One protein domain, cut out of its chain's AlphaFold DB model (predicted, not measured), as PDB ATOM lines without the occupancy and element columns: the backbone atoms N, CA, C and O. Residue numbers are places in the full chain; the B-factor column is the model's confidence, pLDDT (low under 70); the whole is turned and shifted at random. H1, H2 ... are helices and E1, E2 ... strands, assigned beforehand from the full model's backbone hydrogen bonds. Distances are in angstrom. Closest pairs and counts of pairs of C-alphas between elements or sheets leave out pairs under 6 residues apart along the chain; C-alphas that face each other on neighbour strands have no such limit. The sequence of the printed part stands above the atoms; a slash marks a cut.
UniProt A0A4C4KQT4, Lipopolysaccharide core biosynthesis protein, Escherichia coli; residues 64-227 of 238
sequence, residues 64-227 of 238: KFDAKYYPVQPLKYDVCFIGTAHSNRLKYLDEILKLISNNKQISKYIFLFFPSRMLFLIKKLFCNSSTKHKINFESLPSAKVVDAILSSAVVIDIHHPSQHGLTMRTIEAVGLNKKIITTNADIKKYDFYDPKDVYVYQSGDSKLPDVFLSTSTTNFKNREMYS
ATOM      1  N   LYS A  64     122.865 173.924 120.906       97.44
ATOM      2  CA  LYS A  64     123.795 173.769 119.769       97.44
ATOM      3  C   LYS A  64     124.937 172.784 120.042       97.44
ATOM      4  O   LYS A  64     125.567 172.308 119.112       97.44
ATOM      5  N   PHE A  65     125.218 172.518 121.308       97.94
ATOM      6  CA  PHE A  65     126.288 171.641 121.764       97.94
ATOM      7  C   PHE A  65     125.712 170.416 122.464       97.94
ATOM      8  O   PHE A  65     126.290 169.926 123.420       97.94
ATOM      9  N   ASP A  66     124.550 169.946 122.021       97.69
ATOM     10  CA  ASP A  66     123.921 168.753 122.563       97.69
ATOM     11  C   ASP A  66     123.850 167.676 121.481       97.69
ATOM     12  O   ASP A  66     123.138 167.823 120.484       97.69
ATOM     13  N   ALA A  67     124.594 166.588 121.698       95.88
ATOM     14  CA  ALA A  67     124.712 165.459 120.781       95.88
ATOM     15  C   ALA A  67     123.357 164.886 120.332       95.88
ATOM     16  O   ALA A  67     123.263 164.387 119.217       95.88
ATOM     17  N   LYS A  68     122.288 165.008 121.134       95.00
ATOM     18  CA  LYS A  68     120.969 164.450 120.786       95.00
ATOM     19  C   LYS A  68     120.319 165.089 119.556       95.00
ATOM     20  O   LYS A  68     119.379 164.525 119.009       95.00
ATOM     21  N   TYR A  69     120.784 166.267 119.136       96.19
ATOM     22  CA  TYR A  69     120.287 166.947 117.935       96.19
ATOM     23  C   TYR A  69     121.136 166.683 116.690       96.19
ATOM     24  O   TYR A  69     120.852 167.263 115.642       96.19
ATOM     25  N   TYR A  70     122.166 165.841 116.785       95.19
ATOM     26  CA  TYR A  70     123.073 165.563 115.681       95.19
ATOM     27  C   TYR A  70     123.146 164.058 115.418       95.19
ATOM     28  O   TYR A  70     123.330 163.282 116.355       95.19
ATOM     29  N   PRO A  71     123.035 163.622 114.153       91.75
ATOM     30  CA  PRO A  71     123.348 162.244 113.812       91.75
ATOM     31  C   PRO A  71     124.844 161.984 114.019       91.75
ATOM     32  O   PRO A  71     125.658 162.914 114.014       91.75
ATOM     33  N   VAL A  72     125.214 160.711 114.152       86.69
ATOM     34  CA  VAL A  72     126.623 160.303 114.109       86.69
ATOM     35  C   VAL A  72     127.206 160.719 112.758       86.69
ATOM     36  O   VAL A  72     126.631 160.423 111.712       86.69
ATOM     37  N   GLN A  73     128.336 161.425 112.783       84.31
ATOM     38  CA  GLN A  73     129.019 161.908 111.584       84.31
ATOM     39  C   GLN A  73     130.369 161.208 111.416       84.31
ATOM     40  O   GLN A  73     131.009 160.888 112.424       84.31
ATOM     41  N   PRO A  74     130.833 160.994 110.171       91.06
ATOM     42  CA  PRO A  74     132.176 160.490 109.933       91.06
ATOM     43  C   PRO A  74     133.215 161.482 110.458       91.06
ATOM     44  O   PRO A  74     133.084 162.702 110.310       91.06
ATOM     45  N   LEU A  75     134.270 160.943 111.062       94.69
ATOM     46  CA  LEU A  75     135.381 161.739 111.562       94.69
ATOM     47  C   LEU A  75     136.230 162.235 110.384       94.69
ATOM     48  O   LEU A  75     136.608 161.461 109.509       94.69
ATOM     49  N   LYS A  76     136.527 163.536 110.375       97.31
ATOM     50  CA  LYS A  76     137.465 164.181 109.438       97.31
ATOM     51  C   LYS A  76     138.821 164.450 110.087       97.31
ATOM     52  O   LYS A  76     139.808 164.641 109.383       97.31
ATOM     53  N   TYR A  77     138.835 164.538 111.416       97.25
ATOM     54  CA  TYR A  77     140.003 164.898 112.202       97.25
ATOM     55  C   TYR A  77     140.158 163.947 113.387       97.25
ATOM     56  O   TYR A  77     139.195 163.653 114.097       97.25
ATOM     57  N   ASP A  78     141.388 163.539 113.664       96.06
ATOM     58  CA  ASP A  78     141.735 162.840 114.900       96.06
ATOM     59  C   ASP A  78     141.555 163.787 116.090       96.06
ATOM     60  O   ASP A  78     141.109 163.396 117.168       96.06
ATOM     61  N   VAL A  79     141.846 165.073 115.884       97.31
ATOM     62  CA  VAL A  79     141.805 166.067 116.952       97.31
ATOM     63  C   VAL A  79     141.400 167.457 116.479       97.31
ATOM     64  O   VAL A  79     141.788 167.906 115.397       97.31
ATOM     65  N   CYS A  80     140.694 168.191 117.340       98.06
ATOM     66  CA  CYS A  80     140.531 169.630 117.195       98.06
ATOM     67  C   CYS A  80     141.003 170.422 118.409       98.06
ATOM     68  O   CYS A  80     140.943 169.975 119.553       98.06
ATOM     69  N   PHE A  81     141.429 171.650 118.137       97.75
ATOM     70  CA  PHE A  81     141.674 172.678 119.133       97.75
ATOM     71  C   PHE A  81     141.092 174.001 118.627       97.75
ATOM     72  O   PHE A  81     141.374 174.420 117.502       97.75
ATOM     73  N   ILE A  82     140.293 174.676 119.457       97.25
ATOM     74  CA  ILE A  82     139.681 175.972 119.139       97.25
ATOM     75  C   ILE A  82     139.853 176.893 120.343       97.25
ATOM     76  O   ILE A  82     139.259 176.659 121.398       97.25
ATOM     77  N   GLY A  83     140.628 177.966 120.188       93.25
ATOM     78  CA  GLY A  83     140.853 178.910 121.277       93.25
ATOM     79  C   GLY A  83     141.673 180.134 120.892       93.25
ATOM     80  O   GLY A  83     142.091 180.308 119.750       93.25
ATOM     81  N   THR A  84     141.909 181.007 121.867       89.06
ATOM     82  CA  THR A  84     142.730 182.207 121.677       89.06
ATOM     83  C   THR A  84     144.224 181.891 121.708       89.06
ATOM     84  O   THR A  84     144.687 181.067 122.507       89.06
ATOM     85  N   ALA A  85     144.992 182.576 120.861       83.94
ATOM     86  CA  ALA A  85     146.442 182.450 120.781       83.94
ATOM     87  C   ALA A  85     147.144 183.211 121.923       83.94
ATOM     88  O   ALA A  85     147.577 184.356 121.778       83.94
ATOM     89  N   HIS A  86     147.283 182.548 123.073       77.50
ATOM     90  CA  HIS A  86     148.140 182.981 124.183       77.50
ATOM     91  C   HIS A  86     149.397 182.101 124.254       77.50
ATOM     92  O   HIS A  86     149.338 180.914 123.952       77.50
ATOM     93  N   SER A  87     150.536 182.677 124.648       68.31
ATOM     94  CA  SER A  87     151.875 182.078 124.488       68.31
ATOM     95  C   SER A  87     152.006 180.698 125.138       68.31
ATOM     96  O   SER A  87     152.337 179.735 124.454       68.31
ATOM     97  N   ASN A  88     151.658 180.568 126.422       77.75
ATOM     98  CA  ASN A  88     151.786 179.291 127.135       77.75
ATOM     99  C   ASN A  88     150.881 178.202 126.546       77.75
ATOM    100  O   ASN A  88     151.238 177.029 126.547       77.75
ATOM    101  N   ARG A  89     149.729 178.592 125.987       87.62
ATOM    102  CA  ARG A  89     148.782 177.656 125.380       87.62
ATOM    103  C   ARG A  89     149.360 176.972 124.142       87.62
ATOM    104  O   ARG A  89     149.090 175.800 123.925       87.62
ATOM    105  N   LEU A  90     150.158 177.686 123.350       89.31
ATOM    106  CA  LEU A  90     150.765 177.128 122.140       89.31
ATOM    107  C   LEU A  90     151.798 176.047 122.464       89.31
ATOM    108  O   LEU A  90     151.825 175.027 121.782       89.31
ATOM    109  N   LYS A  91     152.577 176.231 123.538       90.00
ATOM    110  CA  LYS A  91     153.509 175.211 124.036       90.00
ATOM    111  C   LYS A  91     152.767 173.925 124.412       90.00
ATOM    112  O   LYS A  91     153.085 172.869 123.880       90.00
ATOM    113  N   TYR A  92     151.737 174.027 125.255       93.00
ATOM    114  CA  TYR A  92     150.919 172.870 125.641       93.00
ATOM    115  C   TYR A  92     150.243 172.201 124.442       93.00
ATOM    116  O   TYR A  92     150.217 170.980 124.357       93.00
ATOM    117  N   LEU A  93     149.732 172.990 123.493       94.50
ATOM    118  CA  LEU A  93     149.135 172.455 122.275       94.50
ATOM    119  C   LEU A  93     150.150 171.636 121.471       94.50
ATOM    120  O   LEU A  93     149.823 170.550 121.009       94.50
ATOM    121  N   ASP A  94     151.374 172.135 121.315       92.75
ATOM    122  CA  ASP A  94     152.427 171.426 120.591       92.75
ATOM    123  C   ASP A  94     152.871 170.142 121.294       92.75
ATOM    124  O   ASP A  94     153.069 169.129 120.620       92.75
ATOM    125  N   GLU A  95     152.986 170.161 122.622       93.94
ATOM    126  CA  GLU A  95     153.298 168.966 123.408       93.94
ATOM    127  C   GLU A  95     152.189 167.911 123.292       93.94
ATOM    128  O   GLU A  95     152.469 166.759 122.964       93.94
ATOM    129  N   ILE A  96     150.924 168.312 123.454       95.88
ATOM    130  CA  ILE A  96     149.767 167.415 123.331       95.88
ATOM    131  C   ILE A  96     149.661 166.851 121.909       95.88
ATOM    132  O   ILE A  96     149.436 165.657 121.733       95.88
ATOM    133  N   LEU A  97     149.857 167.670 120.872       95.12
ATOM    134  CA  LEU A  97     149.835 167.183 119.489       95.12
ATOM    135  C   LEU A  97     150.958 166.176 119.218       95.12
ATOM    136  O   LEU A  97     150.731 165.229 118.468       95.12
ATOM    137  N   LYS A  98     152.139 166.357 119.820       94.00
ATOM    138  CA  LYS A  98     153.252 165.398 119.729       94.00
ATOM    139  C   LYS A  98     152.940 164.097 120.476       94.00
ATOM    140  O   LYS A  98     153.245 163.021 119.968       94.00
ATOM    141  N   LEU A  99     152.310 164.198 121.647       94.56
ATOM    142  CA  LEU A  99     151.853 163.057 122.442       94.56
ATOM    143  C   LEU A  99     150.839 162.204 121.667       94.56
ATOM    144  O   LEU A  99     150.989 160.988 121.588       94.56
ATOM    145  N   ILE A 100     149.829 162.849 121.072       93.38
ATOM    146  CA  ILE A 100     148.786 162.180 120.281       93.38
ATOM    147  C   ILE A 100     149.377 161.578 119.010       93.38
ATOM    148  O   ILE A 100     149.027 160.459 118.643       93.38
ATOM    149  N   SER A 101     150.254 162.314 118.318       91.50
ATOM    150  CA  SER A 101     150.789 161.853 117.040       91.50
ATOM    151  C   SER A 101     151.649 160.606 117.200       91.50
ATOM    152  O   SER A 101     151.621 159.753 116.319       91.50
ATOM    153  N   ASN A 102     152.394 160.475 118.307       87.50
ATOM    154  CA  ASN A 102     153.285 159.344 118.582       87.50
ATOM    155  C   ASN A 102     154.128 158.942 117.348       87.50
ATOM    156  O   ASN A 102     154.142 157.789 116.919       87.50
ATOM    157  N   ASN A 103     154.766 159.935 116.719       81.56
ATOM    158  CA  ASN A 103     155.545 159.817 115.472       81.56
ATOM    159  C   ASN A 103     154.764 159.375 114.214       81.56
ATOM    160  O   ASN A 103     155.373 159.095 113.183       81.56
ATOM    161  N   LYS A 104     153.430 159.359 114.255       88.69
ATOM    162  CA  LYS A 104     152.546 159.125 113.106       88.69
ATOM    163  C   LYS A 104     151.929 160.430 112.609       88.69
ATOM    164  O   LYS A 104     151.870 161.433 113.321       88.69
ATOM    165  N   GLN A 105     151.457 160.429 111.367       91.50
ATOM    166  CA  GLN A 105     150.679 161.545 110.842       91.50
ATOM    167  C   GLN A 105     149.252 161.488 111.398       91.50
ATOM    168  O   GLN A 105     148.629 160.433 111.374       91.50
ATOM    169  N   ILE A 106     148.753 162.630 111.880       95.06
ATOM    170  CA  ILE A 106     147.374 162.785 112.362       95.06
ATOM    171  C   ILE A 106     146.683 163.938 111.636       95.06
ATOM    172  O   ILE A 106     147.287 164.981 111.347       95.06
ATOM    173  N   SER A 107     145.402 163.751 111.365       96.56
ATOM    174  CA  SER A 107     144.487 164.763 110.855       96.56
ATOM    175  C   SER A 107     144.051 165.689 111.997       96.56
ATOM    176  O   SER A 107     143.683 165.251 113.086       96.56
ATOM    177  N   LYS A 108     144.132 167.007 111.784       96.62
ATOM    178  CA  LYS A 108     143.907 167.996 112.850       96.62
ATOM    179  C   LYS A 108     143.157 169.229 112.366       96.62
ATOM    180  O   LYS A 108     143.463 169.763 111.301       96.62
ATOM    181  N   TYR A 109     142.256 169.736 113.202       97.56
ATOM    182  CA  TYR A 109     141.610 171.035 113.031       97.56
ATOM    183  C   TYR A 109     142.073 172.003 114.124       97.56
ATOM    184  O   TYR A 109     141.663 171.893 115.278       97.56
ATOM    185  N   ILE A 110     142.933 172.962 113.779       97.19
ATOM    186  CA  ILE A 110     143.478 173.935 114.737       97.19
ATOM    187  C   ILE A 110     142.990 175.333 114.369       97.19
ATOM    188  O   ILE A 110     143.393 175.893 113.350       97.19
ATOM    189  N   PHE A 111     142.149 175.915 115.222       96.75
ATOM    190  CA  PHE A 111     141.686 177.289 115.089       96.75
ATOM    191  C   PHE A 111     142.208 178.150 116.236       96.75
ATOM    192  O   PHE A 111     141.773 178.040 117.385       96.75
ATOM    193  N   LEU A 112     143.135 179.045 115.901       94.44
ATOM    194  CA  LEU A 112     143.695 180.021 116.826       94.44
ATOM    195  C   LEU A 112     143.174 181.413 116.500       94.44
ATOM    196  O   LEU A 112     143.455 181.933 115.422       94.44
ATOM    197  N   PHE A 113     142.438 182.011 117.434       92.81
ATOM    198  CA  PHE A 113     141.931 183.377 117.324       92.81
ATOM    199  C   PHE A 113     142.865 184.376 118.008       92.81
ATOM    200  O   PHE A 113     143.332 184.144 119.127       92.81
ATOM    201  N   PHE A 114     143.092 185.521 117.375       89.88
ATOM    202  CA  PHE A 114     143.745 186.667 117.985       89.88
ATOM    203  C   PHE A 114     142.992 187.947 117.589       89.88
ATOM    204  O   PHE A 114     142.826 188.199 116.401       89.88
ATOM    205  N   PRO A 115     142.543 188.780 118.541       85.56
ATOM    206  CA  PRO A 115     141.572 189.840 118.253       85.56
ATOM    207  C   PRO A 115     142.119 191.012 117.425       85.56
ATOM    208  O   PRO A 115     141.338 191.757 116.847       85.56
ATOM    209  N   SER A 116     143.440 191.215 117.363       87.75
ATOM    210  CA  SER A 116     144.035 192.355 116.651       87.75
ATOM    211  C   SER A 116     145.302 191.977 115.887       87.75
ATOM    212  O   SER A 116     146.290 191.532 116.474       87.75
ATOM    213  N   ARG A 117     145.291 192.221 114.570       85.88
ATOM    214  CA  ARG A 117     146.457 192.039 113.685       85.88
ATOM    215  C   ARG A 117     147.653 192.865 114.143       85.88
ATOM    216  O   ARG A 117     148.758 192.341 114.230       85.88
ATOM    217  N   MET A 118     147.418 194.127 114.491       84.31
ATOM    218  CA  MET A 118     148.467 195.046 114.928       84.31
ATOM    219  C   MET A 118     149.116 194.580 116.237       84.31
ATOM    220  O   MET A 118     150.336 194.470 116.312       84.31
ATOM    221  N   LEU A 119     148.310 194.221 117.245       84.38
ATOM    222  CA  LEU A 119     148.835 193.707 118.516       84.38
ATOM    223  C   LEU A 119     149.587 192.384 118.332       84.38
ATOM    224  O   LEU A 119     150.575 192.142 119.022       84.38
ATOM    225  N   PHE A 120     149.155 191.538 117.393       83.38
ATOM    226  CA  PHE A 120     149.875 190.312 117.062       83.38
ATOM    227  C   PHE A 120     151.253 190.603 116.457       83.38
ATOM    228  O   PHE A 120     152.234 189.991 116.874       83.38
ATOM    229  N   LEU A 121     151.344 191.551 115.517       81.81
ATOM    230  CA  LEU A 121     152.614 191.959 114.905       81.81
ATOM    231  C   LEU A 121     153.582 192.529 115.947       81.81
ATOM    232  O   LEU A 121     154.726 192.088 116.010       81.81
ATOM    233  N   ILE A 122     153.100 193.419 116.820       82.56
ATOM    234  CA  ILE A 122     153.875 193.956 117.948       82.56
ATOM    235  C   ILE A 122     154.383 192.800 118.818       82.56
ATOM    236  O   ILE A 122     155.582 192.655 119.040       82.56
ATOM    237  N   LYS A 123     153.495 191.902 119.250       80.44
ATOM    238  CA  LYS A 123     153.877 190.757 120.086       80.44
ATOM    239  C   LYS A 123     154.895 189.836 119.403       80.44
ATOM    240  O   LYS A 123     155.768 189.296 120.076       80.44
ATOM    241  N   LYS A 124     154.806 189.654 118.085       78.81
ATOM    242  CA  LYS A 124     155.768 188.854 117.314       78.81
ATOM    243  C   LYS A 124     157.160 189.493 117.308       78.81
ATOM    244  O   LYS A 124     158.132 188.764 117.461       78.81
ATOM    245  N   LEU A 125     157.238 190.820 117.177       77.81
ATOM    246  CA  LEU A 125     158.496 191.575 117.186       77.81
ATOM    247  C   LEU A 125     159.152 191.606 118.574       77.81
ATOM    248  O   LEU A 125     160.361 191.436 118.674       77.81
ATOM    249  N   PHE A 126     158.366 191.784 119.641       74.00
ATOM    250  CA  PHE A 126     158.906 191.982 120.995       74.00
ATOM    251  C   PHE A 126     159.028 190.708 121.839       74.00
ATOM    252  O   PHE A 126     159.842 190.670 122.756       74.00
ATOM    253  N   CYS A 127     158.233 189.664 121.584       64.62
ATOM    254  CA  CYS A 127     158.200 188.475 122.450       64.62
ATOM    255  C   CYS A 127     158.833 187.221 121.832       64.62
ATOM    256  O   CYS A 127     158.637 186.144 122.391       64.62
ATOM    257  N   ASN A 128     159.514 187.317 120.678       59.59
ATOM    258  CA  ASN A 128     160.058 186.161 119.936       59.59
ATOM    259  C   ASN A 128     159.062 184.986 119.828       59.59
ATOM    260  O   ASN A 128     159.416 183.809 119.810       59.59
ATOM    261  N   SER A 129     157.770 185.317 119.783       61.19
ATOM    262  CA  SER A 129     156.681 184.351 119.806       61.19
ATOM    263  C   SER A 129     156.484 183.819 118.393       61.19
ATOM    264  O   SER A 129     155.605 184.282 117.662       61.19
ATOM    265  N   SER A 130     157.304 182.854 117.988       65.19
ATOM    266  CA  SER A 130     157.071 182.090 116.769       65.19
ATOM    267  C   SER A 130     155.994 181.035 117.031       65.19
ATOM    268  O   SER A 130     156.019 180.293 118.008       65.19
ATOM    269  N   THR A 131     154.985 181.000 116.166       73.62
ATOM    270  CA  THR A 131     154.010 179.913 116.123       73.62
ATOM    271  C   THR A 131     153.993 179.365 114.713       73.62
ATOM    272  O   THR A 131     153.920 180.126 113.749       73.62
ATOM    273  N   LYS A 132     154.067 178.041 114.594       82.12
ATOM    274  CA  LYS A 132     153.901 177.336 113.317       82.12
ATOM    275  C   LYS A 132     152.431 177.223 112.898       82.12
ATOM    276  O   LYS A 132     152.136 176.805 111.784       82.12
ATOM    277  N   HIS A 133     151.505 177.559 113.796       86.62
ATOM    278  CA  HIS A 133     150.070 177.462 113.551       86.62
ATOM    279  C   HIS A 133     149.521 178.758 112.955       86.62
ATOM    280  O   HIS A 133     149.899 179.857 113.365       86.62
ATOM    281  N   LYS A 134     148.571 178.630 112.026       89.62
ATOM    282  CA  LYS A 134     147.880 179.772 111.418       89.62
ATOM    283  C   LYS A 134     147.073 180.542 112.469       89.62
ATOM    284  O   LYS A 134     146.254 179.958 113.177       89.62
ATOM    285  N   ILE A 135     147.270 181.858 112.518       91.12
ATOM    286  CA  ILE A 135     146.491 182.775 113.357       91.12
ATOM    287  C   ILE A 135     145.347 183.375 112.542       91.12
ATOM    288  O   ILE A 135     145.539 183.832 111.416       91.12
ATOM    289  N   ASN A 136     144.157 183.376 113.132       93.25
ATOM    290  CA  ASN A 136     142.940 183.945 112.577       93.25
ATOM    291  C   ASN A 136     142.577 185.205 113.362       93.25
ATOM    292  O   ASN A 136     142.715 185.247 114.583       93.25
ATOM    293  N   PHE A 137     142.092 186.220 112.653       93.06
ATOM    294  CA  PHE A 137     141.731 187.519 113.233       93.06
ATOM    295  C   PHE A 137     140.226 187.775 113.235       93.06
ATOM    296  O   PHE A 137     139.765 188.780 113.759       93.06
ATOM    297  N   GLU A 138     139.466 186.838 112.677       93.69
ATOM    298  CA  GLU A 138     138.012 186.822 112.690       93.69
ATOM    299  C   GLU A 138     137.551 185.698 113.613       93.69
ATOM    300  O   GLU A 138     138.178 184.638 113.680       93.69
ATOM    301  N   SER A 139     136.480 185.939 114.365       92.62
ATOM    302  CA  SER A 139     135.913 184.937 115.264       92.62
ATOM    303  C   SER A 139     135.285 183.790 114.475       92.62
ATOM    304  O   SER A 139     134.576 184.029 113.498       92.62
ATOM    305  N   LEU A 140     135.467 182.553 114.938       94.50
ATOM    306  CA  LEU A 140     134.817 181.390 114.339       94.50
ATOM    307  C   LEU A 140     133.316 181.379 114.692       94.50
ATOM    308  O   LEU A 140     132.983 181.376 115.881       94.50
ATOM    309  N   PRO A 141     132.395 181.331 113.711       96.50
ATOM    310  CA  PRO A 141     130.970 181.230 114.000       96.50
ATOM    311  C   PRO A 141     130.639 179.956 114.781       96.50
ATOM    312  O   PRO A 141     131.187 178.889 114.504       96.50
ATOM    313  N   SER A 142     129.674 180.033 115.700       94.81
ATOM    314  CA  SER A 142     129.275 178.897 116.551       94.81
ATOM    315  C   SER A 142     128.935 177.625 115.756       94.81
ATOM    316  O   SER A 142     129.308 176.540 116.182       94.81
ATOM    317  N   ALA A 143     128.315 177.732 114.575       96.25
ATOM    318  CA  ALA A 143     128.033 176.566 113.732       96.25
ATOM    319  C   ALA A 143     129.310 175.857 113.236       96.25
ATOM    320  O   ALA A 143     129.361 174.632 113.205       96.25
ATOM    321  N   LYS A 144     130.363 176.616 112.903       97.62
ATOM    322  CA  LYS A 144     131.667 176.066 112.501       97.62
ATOM    323  C   LYS A 144     132.418 175.459 113.684       97.62
ATOM    324  O   LYS A 144     133.114 174.468 113.511       97.62
ATOM    325  N   VAL A 145     132.247 176.024 114.880       97.88
ATOM    326  CA  VAL A 145     132.757 175.433 116.124       97.88
ATOM    327  C   VAL A 145     132.126 174.055 116.350       97.88
ATOM    328  O   VAL A 145     132.848 173.092 116.583       97.88
ATOM    329  N   VAL A 146     130.797 173.956 116.251       97.94
ATOM    330  CA  VAL A 146     130.067 172.689 116.415       97.94
ATOM    331  C   VAL A 146     130.495 171.663 115.362       97.94
ATOM    332  O   VAL A 146     130.827 170.541 115.728       97.94
ATOM    333  N   ASP A 147     130.563 172.051 114.084       97.25
ATOM    334  CA  ASP A 147     131.015 171.179 112.986       97.25
ATOM    335  C   ASP A 147     132.438 170.646 113.211       97.25
ATOM    336  O   ASP A 147     132.685 169.450 113.060       97.25
ATOM    337  N   ALA A 148     133.363 171.506 113.646       97.56
ATOM    338  CA  ALA A 148     134.732 171.106 113.948       97.56
ATOM    339  C   ALA A 148     134.805 170.102 115.110       97.56
ATOM    340  O   ALA A 148     135.536 169.120 115.007       97.56
ATOM    341  N   ILE A 149     134.032 170.302 116.186       97.69
ATOM    342  CA  ILE A 149     133.966 169.344 117.302       97.69
ATOM    343  C   ILE A 149     133.344 168.020 116.841       97.69
ATOM    344  O   ILE A 149     133.914 166.957 117.079       97.69
ATOM    345  N   LEU A 150     132.189 168.066 116.168       97.06
ATOM    346  CA  LEU A 150     131.472 166.878 115.694       97.06
ATOM    347  C   LEU A 150     132.304 166.053 114.708       97.06
ATOM    348  O   LEU A 150     132.305 164.827 114.805       97.06
ATOM    349  N   SER A 151     133.055 166.718 113.830       96.94
ATOM    350  CA  SER A 151     133.946 166.085 112.853       96.94
ATOM    351  C   SER A 151     135.279 165.606 113.450       96.94
ATOM    352  O   SER A 151     136.115 165.097 112.701       96.94
ATOM    353  N   SER A 152     135.511 165.775 114.757       96.88
ATOM    354  CA  SER A 152     136.759 165.385 115.427       96.88
ATOM    355  C   SER A 152     136.562 164.235 116.411       96.88
ATOM    356  O   SER A 152     135.510 164.133 117.054       96.88
ATOM    357  N   ALA A 153     137.571 163.369 116.538       95.81
ATOM    358  CA  ALA A 153     137.559 162.278 117.515       95.81
ATOM    359  C   ALA A 153     137.788 162.806 118.940       95.81
ATOM    360  O   ALA A 153     137.066 162.445 119.870       95.81
ATOM    361  N   VAL A 154     138.763 163.709 119.091       97.25
ATOM    362  CA  VAL A 154     139.176 164.285 120.377       97.25
ATOM    363  C   VAL A 154     139.136 165.814 120.336       97.25
ATOM    364  O   VAL A 154     139.508 166.448 119.344       97.25
ATOM    365  N   VAL A 155     138.719 166.430 121.438       98.31
ATOM    366  CA  VAL A 155     138.814 167.873 121.680       98.31
ATOM    367  C   VAL A 155     139.967 168.142 122.642       98.31
ATOM    368  O   VAL A 155     139.997 167.604 123.746       98.31
ATOM    369  N   ILE A 156     140.903 169.006 122.245       98.38
ATOM    370  CA  ILE A 156     141.919 169.545 123.152       98.38
ATOM    371  C   ILE A 156     141.370 170.807 123.820       98.38
ATOM    372  O   ILE A 156     140.973 171.762 123.146       98.38
ATOM    373  N   ASP A 157     141.425 170.843 125.147       97.62
ATOM    374  CA  ASP A 157     141.162 172.023 125.963       97.62
ATOM    375  C   ASP A 157     142.414 172.436 126.747       97.62
ATOM    376  O   ASP A 157     143.080 171.628 127.387       97.62
ATOM    377  N   ILE A 158     142.754 173.723 126.708       96.00
ATOM    378  CA  ILE A 158     143.892 174.261 127.461       96.00
ATOM    379  C   ILE A 158     143.416 175.506 128.196       96.00
ATOM    380  O   ILE A 158     143.350 176.612 127.636       96.00
ATOM    381  N   HIS A 159     143.071 175.312 129.462       92.62
ATOM    382  CA  HIS A 159     142.582 176.365 130.337       92.62
ATOM    383  C   HIS A 159     143.674 177.399 130.673       92.62
ATOM    384  O   HIS A 159     144.863 177.208 130.397       92.62
ATOM    385  N   HIS A 160     143.264 178.549 131.210       88.75
ATOM    386  CA  HIS A 160     144.212 179.544 131.708       88.75
ATOM    387  C   HIS A 160     144.766 179.089 133.070       88.75
ATOM    388  O   HIS A 160     143.952 178.727 133.908       88.75
ATOM    389  N   PRO A 161     146.080 179.182 133.364       86.38
ATOM    390  CA  PRO A 161     146.656 178.651 134.611       86.38
ATOM    391  C   PRO A 161     146.090 179.229 135.916       86.38
ATOM    392  O   PRO A 161     146.334 178.692 136.986       86.38
ATOM    393  N   SER A 162     145.397 180.368 135.850       86.12
ATOM    394  CA  SER A 162     144.741 180.977 137.012       86.12
ATOM    395  C   SER A 162     143.261 180.626 137.152       86.12
ATOM    396  O   SER A 162     142.611 181.195 138.020       86.12
ATOM    397  N   GLN A 163     142.722 179.799 136.258       88.88
ATOM    398  CA  GLN A 163     141.339 179.340 136.275       88.88
ATOM    399  C   GLN A 163     141.321 177.900 136.787       88.88
ATOM    400  O   GLN A 163     142.123 177.087 136.351       88.88
ATOM    401  N   HIS A 164     140.396 177.573 137.673       92.56
ATOM    402  CA  HIS A 164     140.210 176.218 138.199       92.56
ATOM    403  C   HIS A 164     138.909 175.614 137.657       92.56
ATOM    404  O   HIS A 164     138.852 174.438 137.303       92.56
ATOM    405  N   GLY A 165     137.883 176.445 137.441       94.31
ATOM    406  CA  GLY A 165     136.643 176.020 136.789       94.31
ATOM    407  C   GLY A 165     136.862 175.463 135.375       94.31
ATOM    408  O   GLY A 165     137.751 175.910 134.638       94.31
ATOM    409  N   LEU A 166     136.041 174.495 134.959       96.56
ATOM    410  CA  LEU A 166     136.090 173.972 133.589       96.56
ATOM    411  C   LEU A 166     135.761 175.058 132.566       96.56
ATOM    412  O   LEU A 166     134.943 175.939 132.813       96.56
ATOM    413  N   THR A 167     136.411 174.999 131.405       96.06
ATOM    414  CA  THR A 167     136.168 175.942 130.310       96.06
ATOM    415  C   THR A 167     134.849 175.632 129.599       96.06
ATOM    416  O   THR A 167     134.369 174.496 129.610       96.06
ATOM    417  N   MET A 168     134.309 176.616 128.870       96.25
ATOM    418  CA  MET A 168     133.202 176.370 127.937       96.25
ATOM    419  C   MET A 168     133.539 175.269 126.925       96.25
ATOM    420  O   MET A 168     132.688 174.439 126.652       96.25
ATOM    421  N   ARG A 169     134.780 175.203 126.420       97.12
ATOM    422  CA  ARG A 169     135.212 174.175 125.455       97.12
ATOM    423  C   ARG A 169     135.080 172.763 126.027       97.12
ATOM    424  O   ARG A 169     134.633 171.867 125.318       97.12
ATOM    425  N   THR A 170     135.443 172.584 127.296       98.00
ATOM    426  CA  THR A 170     135.269 171.313 128.003       98.00
ATOM    427  C   THR A 170     133.788 170.956 128.119       98.00
ATOM    428  O   THR A 170     133.395 169.860 127.733       98.00
ATOM    429  N   ILE A 171     132.942 171.886 128.574       98.19
ATOM    430  CA  ILE A 171     131.501 171.629 128.730       98.19
ATOM    431  C   ILE A 171     130.798 171.408 127.378       98.19
ATOM    432  O   ILE A 171     129.914 170.562 127.271       98.19
ATOM    433  N   GLU A 172     131.214 172.106 126.321       98.38
ATOM    434  CA  GLU A 172     130.759 171.887 124.942       98.38
ATOM    435  C   GLU A 172     131.142 170.491 124.426       98.38
ATOM    436  O   GLU A 172     130.334 169.845 123.761       98.38
ATOM    437  N   ALA A 173     132.352 170.009 124.731       98.06
ATOM    438  CA  ALA A 173     132.799 168.666 124.360       98.06
ATOM    439  C   ALA A 173     132.031 167.575 125.122       98.06
ATOM    440  O   ALA A 173     131.622 166.588 124.511       98.06
ATOM    441  N   VAL A 174     131.756 167.793 126.414       98.25
ATOM    442  CA  VAL A 174     130.860 166.939 127.213       98.25
ATOM    443  C   VAL A 174     129.473 166.900 126.578       98.25
ATOM    444  O   VAL A 174     128.949 165.826 126.295       98.25
ATOM    445  N   GLY A 175     128.906 168.067 126.265       97.88
ATOM    446  CA  GLY A 175     127.611 168.182 125.602       97.88
ATOM    447  C   GLY A 175     127.561 167.492 124.236       97.88
ATOM    448  O   GLY A 175     126.537 166.920 123.878       97.88
ATOM    449  N   LEU A 176     128.655 167.449 123.480       97.50
ATOM    450  CA  LEU A 176     128.719 166.750 122.191       97.50
ATOM    451  C   LEU A 176     129.255 165.313 122.278       97.50
ATOM    452  O   LEU A 176     129.481 164.705 121.231       97.50
ATOM    453  N   ASN A 177     129.419 164.760 123.487       96.69
ATOM    454  CA  ASN A 177     129.930 163.405 123.712       96.69
ATOM    455  C   ASN A 177     131.258 163.150 122.980       96.69
ATOM    456  O   ASN A 177     131.425 162.172 122.252       96.69
ATOM    457  N   LYS A 178     132.210 164.072 123.143       96.38
ATOM    458  CA  LYS A 178     133.550 163.969 122.558       96.38
ATOM    459  C   LYS A 178     134.603 163.714 123.611       96.38
ATOM    460  O   LYS A 178     134.579 164.348 124.662       96.38
ATOM    461  N   LYS A 179     135.572 162.861 123.278       97.38
ATOM    462  CA  LYS A 179     136.758 162.644 124.109       97.38
ATOM    463  C   LYS A 179     137.496 163.951 124.328       97.38
ATOM    464  O   LYS A 179     137.567 164.792 123.428       97.38
ATOM    465  N   ILE A 180     138.075 164.100 125.508       98.38
ATOM    466  CA  ILE A 180     138.707 165.341 125.941       98.38
ATOM    467  C   ILE A 180     140.143 165.050 126.345       98.38
ATOM    468  O   ILE A 180     140.400 164.185 127.178       98.38
ATOM    469  N   ILE A 181     141.077 165.819 125.796       98.25
ATOM    470  CA  ILE A 181     142.399 165.997 126.395       98.25
ATOM    471  C   ILE A 181     142.422 167.404 126.976       98.25
ATOM    472  O   ILE A 181     142.306 168.375 126.230       98.25
ATOM    473  N   THR A 182     142.548 167.534 128.293       98.12
ATOM    474  CA  THR A 182     142.557 168.842 128.964       98.12
ATOM    475  C   THR A 182     143.783 169.028 129.840       98.12
ATOM    476  O   THR A 182     144.307 168.070 130.394       98.12
ATOM    477  N   THR A 183     144.233 170.268 130.009       97.00
ATOM    478  CA  THR A 183     145.213 170.613 131.052       97.00
ATOM    479  C   THR A 183     144.564 170.922 132.401       97.00
ATOM    480  O   THR A 183     145.276 171.152 133.375       97.00
ATOM    481  N   ASN A 184     143.228 170.981 132.482       96.38
ATOM    482  CA  ASN A 184     142.527 171.294 133.725       96.38
ATOM    483  C   ASN A 184     142.274 170.025 134.554       96.38
ATOM    484  O   ASN A 184     141.363 169.250 134.263       96.38
ATOM    485  N   ALA A 185     143.055 169.838 135.619       96.50
ATOM    486  CA  ALA A 185     142.929 168.687 136.513       96.50
ATOM    487  C   ALA A 185     141.615 168.654 137.311       96.50
ATOM    488  O   ALA A 185     141.219 167.586 137.784       96.50
ATOM    489  N   ASP A 186     140.908 169.780 137.414       96.19
ATOM    490  CA  ASP A 186     139.653 169.876 138.159       96.19
ATOM    491  C   ASP A 186     138.532 169.053 137.554       96.19
ATOM    492  O   ASP A 186     137.604 168.696 138.277       96.19
ATOM    493  N   ILE A 187     138.642 168.693 136.273       97.69
ATOM    494  CA  ILE A 187     137.677 167.824 135.595       97.69
ATOM    495  C   ILE A 187     137.475 166.505 136.337       97.69
ATOM    496  O   ILE A 187     136.368 165.986 136.343       97.69
ATOM    497  N   LYS A 188     138.497 166.018 137.055       97.44
ATOM    498  CA  LYS A 188     138.425 164.796 137.867       97.44
ATOM    499  C   LYS A 188     137.427 164.880 139.026       97.44
ATOM    500  O   LYS A 188     137.079 163.849 139.586       97.44
ATOM    501  N   LYS A 189     136.992 166.085 139.414       96.56
ATOM    502  CA  LYS A 189     136.012 166.298 140.494       96.56
ATOM    503  C   LYS A 189     134.562 166.342 140.003       96.56
ATOM    504  O   LYS A 189     133.662 166.516 140.818       96.56
ATOM    505  N   TYR A 190     134.337 166.237 138.694       96.75
ATOM    506  CA  TYR A 190     133.008 166.279 138.094       96.75
ATOM    507  C   TYR A 190     132.435 164.868 137.976       96.75
ATOM    508  O   TYR A 190     133.162 163.909 137.731       96.75
ATOM    509  N   ASP A 191     131.120 164.741 138.132       96.44
ATOM    510  CA  ASP A 191     130.426 163.449 138.203       96.44
ATOM    511  C   ASP A 191     130.375 162.684 136.867       96.44
ATOM    512  O   ASP A 191     130.121 161.477 136.850       96.44
ATOM    513  N   PHE A 192     130.650 163.376 135.759       96.75
ATOM    514  CA  PHE A 192     130.786 162.798 134.428       96.75
ATOM    515  C   PHE A 192     132.193 162.271 134.129       96.75
ATOM    516  O   PHE A 192     132.393 161.682 133.069       96.75
ATOM    517  N   TYR A 193     133.186 162.520 134.988       97.56
ATOM    518  CA  TYR A 193     134.570 162.151 134.695       97.56
ATOM    519  C   TYR A 193     134.733 160.634 134.535       97.56
ATOM    520  O   TYR A 193     134.437 159.865 135.447       97.56
ATOM    521  N   ASP A 194     135.289 160.226 133.393       96.50
ATOM    522  CA  ASP A 194     135.731 158.858 133.126       96.50
ATOM    523  C   ASP A 194     137.113 158.906 132.439       96.50
ATOM    524  O   ASP A 194     137.257 159.583 131.415       96.50
ATOM    525  N   PRO A 195     138.150 158.211 132.956       96.19
ATOM    526  CA  PRO A 195     139.475 158.158 132.327       96.19
ATOM    527  C   PRO A 195     139.486 157.542 130.916       96.19
ATOM    528  O   PRO A 195     140.458 157.726 130.183       96.19
ATOM    529  N   LYS A 196     138.431 156.824 130.509       96.31
ATOM    530  CA  LYS A 196     138.249 156.334 129.131       96.31
ATOM    531  C   LYS A 196     137.964 157.464 128.149       96.31
ATOM    532  O   LYS A 196     138.360 157.371 126.988       96.31
ATOM    533  N   ASP A 197     137.296 158.518 128.611       96.75
ATOM    534  CA  ASP A 197     136.819 159.633 127.788       96.75
ATOM    535  C   ASP A 197     137.609 160.925 128.019       96.75
ATOM    536  O   ASP A 197     137.642 161.796 127.149       96.75
ATOM    537  N   VAL A 198     138.279 161.047 129.167       97.69
ATOM    538  CA  VAL A 198     139.024 162.241 129.567       97.69
ATOM    539  C   VAL A 198     140.452 161.891 129.950       97.69
ATOM    540  O   VAL A 198     140.706 161.192 130.932       97.69
ATOM    541  N   TYR A 199     141.398 162.502 129.249       97.81
ATOM    542  CA  TYR A 199     142.799 162.521 129.631       97.81
ATOM    543  C   TYR A 199     143.198 163.904 130.155       97.81
ATOM    544  O   TYR A 199     142.996 164.923 129.490       97.81
ATOM    545  N   VAL A 200     143.774 163.946 131.357       97.88
ATOM    546  CA  VAL A 200     144.318 165.176 131.945       97.88
ATOM    547  C   VAL A 200     145.814 165.216 131.665       97.88
ATOM    548  O   VAL A 200     146.568 164.495 132.313       97.88
ATOM    549  N   TYR A 201     146.225 166.050 130.711       97.12
ATOM    550  CA  TYR A 201     147.622 166.217 130.323       97.12
ATOM    551  C   TYR A 201     148.422 166.952 131.401       97.12
ATOM    552  O   TYR A 201     148.009 168.016 131.879       97.12
ATOM    553  N   GLN A 202     149.606 166.430 131.705       92.88
ATOM    554  CA  GLN A 202     150.637 167.086 132.499       92.88
ATOM    555  C   GLN A 202     151.921 167.232 131.672       92.88
ATOM    556  O   GLN A 202     152.248 166.399 130.828       92.88
ATOM    557  N   SER A 203     152.653 168.331 131.880       88.69
ATOM    558  CA  SER A 203     153.894 168.560 131.130       88.69
ATOM    559  C   SER A 203     154.904 167.456 131.448       88.69
ATOM    560  O   SER A 203     155.204 167.218 132.615       88.69
ATOM    561  N   GLY A 204     155.421 166.801 130.407       88.62
ATOM    562  CA  GLY A 204     156.344 165.670 130.529       88.62
ATOM    563  C   GLY A 204     155.717 164.304 130.243       88.62
ATOM    564  O   GLY A 204     156.459 163.329 130.113       88.62
ATOM    565  N   ASP A 205     154.394 164.221 130.077       91.69
ATOM    566  CA  ASP A 205     153.735 162.985 129.654       91.69
ATOM    567  C   ASP A 205     154.289 162.504 128.302       91.69
ATOM    568  O   ASP A 205     154.415 163.277 127.349       91.69
ATOM    569  N   SER A 206     154.621 161.213 128.214       89.62
ATOM    570  CA  SER A 206     155.289 160.623 127.044       89.62
ATOM    571  C   SER A 206     154.390 159.733 126.184       89.62
ATOM    572  O   SER A 206     154.693 159.525 125.009       89.62
ATOM    573  N   LYS A 207     153.276 159.229 126.733       92.25
ATOM    574  CA  LYS A 207     152.264 158.457 125.996       92.25
ATOM    575  C   LYS A 207     150.856 158.657 126.560       92.25
ATOM    576  O   LYS A 207     150.696 158.875 127.757       92.25
ATOM    577  N   LEU A 208     149.844 158.524 125.702       92.88
ATOM    578  CA  LEU A 208     148.455 158.399 126.148       92.88
ATOM    579  C   LEU A 208     148.241 157.028 126.812       92.88
ATOM    580  O   LEU A 208     148.823 156.039 126.358       92.88
ATOM    581  N   PRO A 209     147.421 156.941 127.870       92.12
ATOM    582  CA  PRO A 209     147.153 155.679 128.542       92.12
ATOM    583  C   PRO A 209     146.225 154.801 127.695       92.12
ATOM    584  O   PRO A 209     145.289 155.298 127.068       92.12
ATOM    585  N   ASP A 210     146.436 153.484 127.729       89.62
ATOM    586  CA  ASP A 210     145.689 152.527 126.897       89.62
ATOM    587  C   ASP A 210     144.176 152.596 127.140       89.62
ATOM    588  O   ASP A 210     143.388 152.485 126.202       89.62
ATOM    589  N   VAL A 211     143.757 152.883 128.379       92.25
ATOM    590  CA  VAL A 211     142.341 153.090 128.727       92.25
ATOM    591  C   VAL A 211     141.697 154.195 127.884       92.25
ATOM    592  O   VAL A 211     140.584 154.018 127.395       92.25
ATOM    593  N   PHE A 212     142.424 155.284 127.621       93.00
ATOM    594  CA  PHE A 212     141.964 156.380 126.774       93.00
ATOM    595  C   PHE A 212     142.033 156.027 125.284       93.00
ATOM    596  O   PHE A 212     141.315 156.609 124.484       93.00
ATOM    597  N   LEU A 213     142.866 155.080 124.862       87.88
ATOM    598  CA  LEU A 213     142.938 154.663 123.455       87.88
ATOM    599  C   LEU A 213     141.920 153.565 123.109       87.88
ATOM    600  O   LEU A 213     141.520 153.440 121.956       87.88
ATOM    601  N   SER A 214     141.482 152.795 124.105       82.75
ATOM    602  CA  SER A 214     140.651 151.598 123.924       82.75
ATOM    603  C   SER A 214     139.200 151.861 123.507       82.75
ATOM    604  O   SER A 214     138.548 150.961 122.981       82.75
ATOM    605  N   THR A 215     138.674 153.073 123.719       78.38
ATOM    606  CA  THR A 215     137.273 153.406 123.419       78.38
ATOM    607  C   THR A 215     137.153 154.335 122.212       78.38
ATOM    608  O   THR A 215     137.751 155.413 122.174       78.38
ATOM    609  N   SER A 216     136.349 153.933 121.225       75.88
ATOM    610  CA  SER A 216     136.037 154.736 120.034       75.88
ATOM    611  C   SER A 216     134.782 155.597 120.194       75.88
ATOM    612  O   SER A 216     134.571 156.530 119.420       75.88
ATOM    613  N   THR A 217     133.955 155.303 121.199       80.12
ATOM    614  CA  THR A 217     132.717 156.020 121.506       80.12
ATOM    615  C   THR A 217     132.760 156.580 122.922       80.12
ATOM    616  O   THR A 217     133.315 155.968 123.831       80.12
ATOM    617  N   THR A 218     132.151 157.753 123.087       87.19
ATOM    618  CA  THR A 218     132.059 158.469 124.360       87.19
ATOM    619  C   THR A 218     130.601 158.716 124.678       87.19
ATOM    620  O   THR A 218     129.832 159.147 123.817       87.19
ATOM    621  N   ASN A 219     130.219 158.452 125.921       92.12
ATOM    622  CA  ASN A 219     128.910 158.827 126.425       92.12
ATOM    623  C   ASN A 219     129.038 159.233 127.889       92.12
ATOM    624  O   ASN A 219     129.074 158.387 128.780       92.12
ATOM    625  N   PHE A 220     129.122 160.540 128.123       94.56
ATOM    626  CA  PHE A 220     129.328 161.066 129.462       94.56
ATOM    627  C   PHE A 220     128.119 160.787 130.357       94.56
ATOM    628  O   PHE A 220     126.982 161.158 130.044       94.56
ATOM    629  N   LYS A 221     128.372 160.181 131.520       94.69
ATOM    630  CA  LYS A 221     127.374 160.061 132.588       94.69
ATOM    631  C   LYS A 221     126.920 161.457 133.021       94.69
ATOM    632  O   LYS A 221     127.712 162.387 133.011       94.69
ATOM    633  N   ASN A 222     125.648 161.613 133.390       95.19
ATOM    634  CA  ASN A 222     125.086 162.867 133.915       95.19
ATOM    635  C   ASN A 222     125.248 164.101 133.001       95.19
ATOM    636  O   ASN A 222     124.959 165.216 133.427       95.19
ATOM    637  N   ARG A 223     125.620 163.922 131.724       95.75
ATOM    638  CA  ARG A 223     125.818 164.991 130.732       95.75
ATOM    639  C   ARG A 223     124.695 166.032 130.735       95.75
ATOM    640  O   ARG A 223     124.974 167.224 130.782       95.75
ATOM    641  N   GLU A 224     123.436 165.590 130.747       95.69
ATOM    642  CA  GLU A 224     122.260 166.477 130.705       95.69
ATOM    643  C   GLU A 224     122.209 167.486 131.863       95.69
ATOM    644  O   GLU A 224     121.682 168.585 131.674       95.69
ATOM    645  N   MET A 225     122.814 167.176 133.018       95.94
ATOM    646  CA  MET A 225     122.902 168.084 134.172       95.94
ATOM    647  C   MET A 225     123.676 169.368 133.850       95.94
ATOM    648  O   MET A 225     123.456 170.398 134.484       95.94
ATOM    649  N   TYR A 226     124.532 169.320 132.828       96.94
ATOM    650  CA  TYR A 226     125.327 170.440 132.331       96.94
ATOM    651  C   TYR A 226     124.676 171.144 131.135       96.94
ATOM    652  O   TYR A 226     125.256 172.071 130.570       96.94
ATOM    653  N   SER A 227     123.465 170.748 130.733       97.56
ATOM    654  CA  SER A 227     122.689 171.496 129.745       97.56
ATOM    655  C   SER A 227     122.181 172.813 130.341       97.56
ATOM    656  O   SER A 227     121.845 172.888 131.521       97.56
TER     657      SER A 227
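Overview. This is residues 64 to 227 of the 238 residues of the protein "Lipopolysaccharide core biosynthesis protein" of Escherichia coli (UniProt A0A4C4KQT4). The model is a three-layered body: a twisted sheet of five parallel strands in the middle, H3 and H4 over one face and the longest helix, H1, over the other. H2 lies off beyond the last residues of E2, at one end of the longest axis, while H5 and H6 graze the sheet and H7 packs on H4. The printed part has 164 residues with seven named helices and five named strands, in the order E1 H1 E2 H2 H3 E3 H4 E4 H5 E5 H6 H7; the class is mixed, helices and strands. Across the sheet the order is E2 E1 E3 E4 E5. The whole is compact, with a radius of gyration of the C-alphas of 15.8 A and spans of 47 by 34 by 32 A.

Arrangement. Pass residues 64 to 76, which hold no named element, and pick out the strands E1, residues 77 to 84, E2, 108 to 113, E3, 152 to 157, E4, 179 to 182, and E5, 198 to 200. E1 and E2 are parallel at 7 degrees, with N 111 and O 81 2.8 A apart, within hydrogen-bond range. E1 and E3 are parallel at 30 degrees, with N 80 and O 154 at 2.9 A. E3 and E4 are parallel at 22 degrees, with N 155 and O 179 at 2.8 A, and E4 and E5 at 14 degrees, with N 199 and O 180 at 2.8 A. E2 and E5 are the edge strands. H1, residues 87 to 101, is on the sheet at a height of 9.3 A, over E1 and E3; its closest C-alphas to E3 are those of Leu 93 and Ile 156, 7.8 A. On the opposite face, H3, residues 142 to 150, lies over E1 at a height of 10.1 A, and the C-alphas of Cys 80 and Ile 149, the closest, are 6.6 A apart. On the same face as H3, H4, residues 168 to 175, lies over E3 at a height of 8.8 A, only just slantwise to the strands, at 31 degrees to E3 on the local plane. H3 and H4 are close but not clearly touching, with the C-alphas of Ile 149 and Ala 173 closest at 7.2 A. E1, H1, E2, then E3, H4, E4, then E4, H5, E5 are strand-helix-strand units, two parallel neighbour strands with a helix between, each with a right-handed crossover; H5 is residues 185 to 189. H5 and H6, residues 210 to 213, only graze the sheet. H7, residues 223 to 226, touches H4, with the C-alphas of Gly 175 and Arg 223 closest at 6.3 A. H2, residues 117 to 126, is not on the sheet and touches no helix. Every O i to N i+4 pair is within hydrogen-bond range in H2, H3 and H4, against 10 of 11 in H1 and 0 of 1 in H5, where 2 of 2 O i to N i+3 pairs are; H6 and H7 are too short for an O i to N i+4 pair.

Along the chain. Find C-alpha 77 at (140.003, 164.898, 112.202), where E1 begins and runs 19.9 A. H1 measures 21.6 A, E2 16.1 A, H2 14.4 A, H3 12.2 A, E3 13.2 A, H4 10.2 A, E4 9.8 A, H5 8.3 A, E5 6.5 A, H6 4.9 A and H7 5.7 A, ending at C-alpha 226 at (125.327, 170.440, 132.331).

Size, cuts and confidence. The two C-alphas farthest apart, those of Leu 125 and Asn 222, are 47.1 A apart. The printed part has no cut, and the link from H2 to H3, 15 residues, is long. Its mean pLDDT is 91.9; residue 87 and residues 127 to 130 are under 70.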